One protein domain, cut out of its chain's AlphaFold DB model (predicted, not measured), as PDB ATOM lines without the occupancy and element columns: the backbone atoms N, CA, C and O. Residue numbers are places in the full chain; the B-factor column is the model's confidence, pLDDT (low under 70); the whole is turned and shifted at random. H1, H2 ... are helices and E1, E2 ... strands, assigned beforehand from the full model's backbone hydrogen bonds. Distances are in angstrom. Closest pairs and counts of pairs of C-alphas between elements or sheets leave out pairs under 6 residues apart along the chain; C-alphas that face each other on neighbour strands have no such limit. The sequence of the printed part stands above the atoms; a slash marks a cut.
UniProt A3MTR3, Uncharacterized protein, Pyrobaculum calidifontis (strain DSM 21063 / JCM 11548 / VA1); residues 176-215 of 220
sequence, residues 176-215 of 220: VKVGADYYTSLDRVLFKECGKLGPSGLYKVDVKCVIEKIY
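AT A GLANCE: This is residues 176 to 215 of the 220 residues of an uncharacterized protein of Pyrobaculum calidifontis (strain DSM 21063 / JCM 11548 / VA1) (UniProt A3MTR3). Two short strand hairpins, E1 with E2 and E3 with E4, join side by side in a small twisted sheet, and a short helix, H1, follows E4 at one end and only grazes it. The 40 printed residues hold four named strands and one named helix, in the order E1, E2, E3, E4, H1. The sheet runs E1, E2, E4, E3, antiparallel throughout, and the class is mixed, helices and strands. The whole is compact, with a radius of gyration of the C-alphas of 9.5 A and spans of 30 by 20 by 12 A.

HOW THE PARTS SIT: E1, residues 176 to 178, forms a hairpin with E2, residues 181 to 184, at 152 degrees between directions; N 176 and O 183 are within hydrogen-bond range at 2.8 A. E2 is also the antiparallel neighbour of E4, residues 203 to 205, at 134 degrees, with N 203 and O 184 at 2.8 A. E4 forms a hairpin with E3, residues 195 to 197, at 147 degrees, with N 204 and O 196 at 2.8 A. The edge strands E1 and E3 are apart. From edge to edge the strands' lines turn by 105 degrees. H1, residues 207 to 215, is only just on the sheet, with 5 pairs of C-alphas within 10 A, and only grazes it with residues 207 to 210. In H1 every O i to N i+4 pair is within hydrogen-bond range.

IN THESE COORDINATES: E1 begins at C-alpha 176 (19.468, 101.600, 50.325) and is 6.5 A long. E2 measures 10.1 A, E3 6.7 A and E4 6.1 A. H1 measures 12.7 A and ends at C-alpha 215 (5.060, 119.877, 41.899).

THE WHOLE: The C-alphas farthest apart, those of Ser 200 and Tyr 215, are 30.7 A apart. The printed part has no cut. No link is long; E2 to E3, with 10 residues between them, is short but not tight. Mean pLDDT of the printed part is 93.3, and no printed residue is under 70.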
ATOM      1  N   VAL A 176      19.671 102.861  49.609       92.50
ATOM      2  CA  VAL A 176      19.468 101.600  50.325       92.50
ATOM      3  C   VAL A 176      18.053 101.585  50.889       92.50
ATOM      4  O   VAL A 176      17.662 102.490  51.627       92.50
ATOM      5  N   LYS A 177      17.278 100.549  50.561       93.12
ATOM      6  CA  LYS A 177      15.921 100.373  51.085       93.12
ATOM      7  C   LYS A 177      15.938  99.520  52.354       93.12
ATOM      8  O   LYS A 177      16.395  98.380  52.318       93.12
ATOM      9  N   VAL A 178      15.403 100.048  53.453       89.81
ATOM     10  CA  VAL A 178      15.235  99.331  54.728       89.81
ATOM     11  C   VAL A 178      13.766  99.412  55.133       89.81
ATOM     12  O   VAL A 178      13.256 100.476  55.481       89.81
ATOM     13  N   GLY A 179      13.056  98.286  55.045       88.81
ATOM     14  CA  GLY A 179      11.603  98.267  55.211       88.81
ATOM     15  C   GLY A 179      10.902  99.135  54.158       88.81
ATOM     16  O   GLY A 179      11.052  98.909  52.954       88.81
ATOM     17  N   ALA A 180      10.131 100.123  54.616       87.00
ATOM     18  CA  ALA A 180       9.432 101.081  53.756       87.00
ATOM     19  C   ALA A 180      10.265 102.332  53.414       87.00
ATOM     20  O   ALA A 180       9.844 103.129  52.579       87.00
ATOM     21  N   ASP A 181      11.431 102.501  54.040       91.44
ATOM     22  CA  ASP A 181      12.215 103.729  53.977       91.44
ATOM     23  C   ASP A 181      13.401 103.613  53.010       91.44
ATOM     24  O   ASP A 181      14.013 102.550  52.870       91.44
ATOM     25  N   TYR A 182      13.754 104.736  52.380       95.06
ATOM     26  CA  TYR A 182      14.952 104.880  51.553       95.06
ATOM     27  C   TYR A 182      16.011 105.703  52.290       95.06
ATOM     28  O   TYR A 182      15.706 106.764  52.839       95.06
ATOM     29  N   TYR A 183      17.257 105.229  52.270       95.88
ATOM     30  CA  TYR A 183      18.412 105.876  52.888       95.88
ATOM     31  C   TYR A 183      19.487 106.156  51.844       95.88
ATOM     32  O   TYR A 183      19.924 105.246  51.139       95.88
ATOM     33  N   THR A 184      19.930 107.405  51.744       94.94
ATOM     34  CA  THR A 184      20.914 107.820  50.737       94.94
ATOM     35  C   THR A 184      21.904 108.847  51.284       94.94
ATOM     36  O   THR A 184      21.734 109.356  52.393       94.94
ATOM     37  N   SER A 185      22.975 109.124  50.547       93.56
ATOM     38  CA  SER A 185      23.928 110.177  50.895       93.56
ATOM     39  C   SER A 185      23.331 111.566  50.642       93.56
ATOM     40  O   SER A 185      22.418 111.729  49.836       93.56
ATOM     41  N   LEU A 186      23.830 112.597  51.333       90.69
ATOM     42  CA  LEU A 186      23.263 113.950  51.246       90.69
ATOM     43  C   LEU A 186      23.232 114.509  49.809       90.69
ATOM     44  O   LEU A 186      22.288 115.203  49.450       90.69
ATOM     45  N   ASP A 187      24.233 114.194  48.984       91.12
ATOM     46  CA  ASP A 187      24.329 114.610  47.575       91.12
ATOM     47  C   ASP A 187      23.261 113.976  46.668       91.12
ATOM     48  O   ASP A 187      23.009 114.468  45.571       91.12
ATOM     49  N   ARG A 188      22.610 112.905  47.132       92.38
ATOM     50  CA  ARG A 188      21.528 112.199  46.431       92.38
ATOM     51  C   ARG A 188      20.141 112.579  46.939       92.38
ATOM     52  O   ARG A 188      19.131 112.126  46.404       92.38
ATOM     53  N   VAL A 189      20.060 113.417  47.969       92.75
ATOM     54  CA  VAL A 189      18.790 113.978  48.422       92.75
ATOM     55  C   VAL A 189      18.410 115.127  47.483       92.75
ATOM     56  O   VAL A 189      19.042 116.178  47.506       92.75
ATOM     57  N   LEU A 190      17.353 114.943  46.681       92.88
ATOM     58  CA  LEU A 190      16.908 115.947  45.695       92.88
ATOM     59  C   LEU A 190      16.537 117.295  46.329       92.88
ATOM     60  O   LEU A 190      16.838 118.347  45.775       92.88
ATOM     61  N   PHE A 191      15.905 117.256  47.504       94.75
ATOM     62  CA  PHE A 191      15.537 118.429  48.293       94.75
ATOM     63  C   PHE A 191      15.967 118.199  49.732       94.75
ATOM     64  O   PHE A 191      15.461 117.282  50.383       94.75
ATOM     65  N   LYS A 192      16.910 119.007  50.227       92.44
ATOM     66  CA  LYS A 192      17.540 118.804  51.542       92.44
ATOM     67  C   LYS A 192      16.512 118.694  52.667       92.44
ATOM     68  O   LYS A 192      16.686 117.885  53.569       92.44
ATOM     69  N   GLU A 193      15.432 119.463  52.593       94.38
ATOM     70  CA  GLU A 193      14.338 119.462  53.565       94.38
ATOM     71  C   GLU A 193      13.511 118.165  53.591       94.38
ATOM     72  O   GLU A 193      12.858 117.889  54.592       94.38
ATOM     73  N   CYS A 194      13.554 117.358  52.529       96.00
ATOM     74  CA  CYS A 194      12.899 116.051  52.473       96.00
ATOM     75  C   CYS A 194      13.804 114.915  52.975       96.00
ATOM     76  O   CYS A 194      13.402 113.752  52.961       96.00
ATOM     77  N   GLY A 195      15.034 115.228  53.396       94.94
ATOM     78  CA  GLY A 195      15.966 114.288  54.004       94.94
ATOM     79  C   GLY A 195      16.121 114.548  55.498       94.94
ATOM     80  O   GLY A 195      16.313 115.683  55.930       94.94
ATOM     81  N   LYS A 196      16.114 113.488  56.307       94.81
ATOM     82  CA  LYS A 196      16.405 113.565  57.743       94.81
ATOM     83  C   LYS A 196      17.598 112.684  58.079       94.81
ATOM     84  O   LYS A 196      17.644 111.537  57.641       94.81
ATOM     85  N   LEU A 197      18.553 113.211  58.849       92.69
ATOM     86  CA  LEU A 197      19.736 112.448  59.246       92.69
ATOM     87  C   LEU A 197      19.302 111.174  59.983       92.69
ATOM     88  O   LEU A 197      18.554 111.228  60.960       92.69
ATOM     89  N   GLY A 198      19.743 110.041  59.459       86.88
ATOM     90  CA  GLY A 198      19.480 108.702  59.955       86.88
ATOM     91  C   GLY A 198      20.758 108.017  60.448       86.88
ATOM     92  O   GLY A 198      21.781 108.669  60.676       86.88
ATOM     93  N   PRO A 199      20.706 106.689  60.643       81.19
ATOM     94  CA  PRO A 199      21.847 105.911  61.106       81.19
ATOM     95  C   PRO A 199      23.041 106.001  60.151       81.19
ATOM     96  O   PRO A 199      22.876 106.160  58.940       81.19
ATOM     97  N   SER A 200      24.246 105.853  60.702       84.38
ATOM     98  CA  SER A 200      25.490 105.734  59.926       84.38
ATOM     99  C   SER A 200      25.756 106.896  58.956       84.38
ATOM    100  O   SER A 200      26.417 106.714  57.938       84.38
ATOM    101  N   GLY A 201      25.230 108.092  59.250       87.81
ATOM    102  CA  GLY A 201      25.424 109.291  58.427       87.81
ATOM    103  C   GLY A 201      24.597 109.336  57.135       87.81
ATOM    104  O   GLY A 201      24.762 110.270  56.351       87.81
ATOM    105  N   LEU A 202      23.705 108.366  56.906       93.75
ATOM    106  CA  LEU A 202      22.784 108.372  55.768       93.75
ATOM    107  C   LEU A 202      21.543 109.210  56.070       93.75
ATOM    108  O   LEU A 202      21.112 109.321  57.213       93.75
ATOM    109  N   TYR A 203      20.926 109.759  55.032       96.12
ATOM    110  CA  TYR A 203      19.690 110.520  55.126       96.12
ATOM    111  C   TYR A 203      18.505 109.630  54.771       96.12
ATOM    112  O   TYR A 203      18.439 109.090  53.668       96.12
ATOM    113  N   LYS A 204      17.554 109.511  55.702       96.19
ATOM    114  CA  LYS A 204      16.229 108.951  55.439       96.19
ATOM    115  C   LYS A 204      15.451 109.936  54.570       96.19
ATOM    116  O   LYS A 204      15.282 111.089  54.969       96.19
ATOM    117  N   VAL A 205      14.973 109.483  53.417       95.88
ATOM    118  CA  VAL A 205      14.253 110.316  52.446       95.88
ATOM    119  C   VAL A 205      12.746 110.140  52.590       95.88
ATOM    120  O   VAL A 205      12.234 109.021  52.541       95.88
ATOM    121  N   ASP A 206      12.030 111.255  52.697       96.06
ATOM    122  CA  ASP A 206      10.583 111.307  52.518       96.06
ATOM    123  C   ASP A 206      10.249 111.468  51.027       96.06
ATOM    124  O   ASP A 206      10.305 112.560  50.457       96.06
ATOM    125  N   VAL A 207       9.907 110.351  50.381       95.69
ATOM    126  CA  VAL A 207       9.559 110.313  48.952       95.69
ATOM    127  C   VAL A 207       8.328 111.170  48.640       95.69
ATOM    128  O   VAL A 207       8.282 111.798  47.582       95.69
ATOM    129  N   LYS A 208       7.347 111.241  49.550       96.25
ATOM    130  CA  LYS A 208       6.138 112.051  49.339       96.25
ATOM    131  C   LYS A 208       6.486 113.533  49.346       96.25
ATOM    132  O   LYS A 208       6.113 114.236  48.410       96.25
ATOM    133  N   CYS A 209       7.294 113.967  50.317       97.44
ATOM    134  CA  CYS A 209       7.833 115.327  50.356       97.44
ATOM    135  C   CYS A 209       8.556 115.685  49.051       97.44
ATOM    136  O   CYS A 209       8.327 116.759  48.500       97.44
ATOM    137  N   VAL A 210       9.393 114.786  48.514       97.50
ATOM    138  CA  VAL A 210      10.114 115.030  47.251       97.50
ATOM    139  C   VAL A 210       9.145 115.248  46.087       97.50
ATOM    140  O   VAL A 210       9.304 116.209  45.336       97.50
ATOM    141  N   ILE A 211       8.132 114.389  45.937       97.81
ATOM    142  CA  ILE A 211       7.135 114.509  44.862       97.81
ATOM    143  C   ILE A 211       6.363 115.831  44.991       97.81
ATOM    144  O   ILE A 211       6.259 116.584  44.021       97.81
ATOM    145  N   GLU A 212       5.881 116.159  46.191       97.25
ATOM    146  CA  GLU A 212       5.185 117.420  46.475       97.25
ATOM    147  C   GLU A 212       6.066 118.641  46.178       97.25
ATOM    148  O   GLU A 212       5.618 119.617  45.566       97.25
ATOM    149  N   LYS A 213       7.350 118.584  46.547       96.88
ATOM    150  CA  LYS A 213       8.321 119.638  46.249       96.88
ATOM    151  C   LYS A 213       8.520 119.829  44.758       96.88
ATOM    152  O   LYS A 213       8.504 120.970  44.305       96.88
ATOM    153  N   ILE A 214       8.620 118.764  43.966       97.56
ATOM    154  CA  ILE A 214       8.730 118.885  42.501       97.56
ATOM    155  C   ILE A 214       7.494 119.586  41.920       97.56
ATOM    156  O   ILE A 214       7.629 120.490  41.095       97.56
ATOM    157  N   TYR A 215       6.289 119.241  42.380       96.12
ATOM    158  CA  TYR A 215       5.060 119.877  41.899       96.12
ATOM    159  C   TYR A 215       4.877 121.324  42.364       96.12
ATOM    160  O   TYR A 215       4.175 122.079  41.696       96.12
TER     161      TYR A 215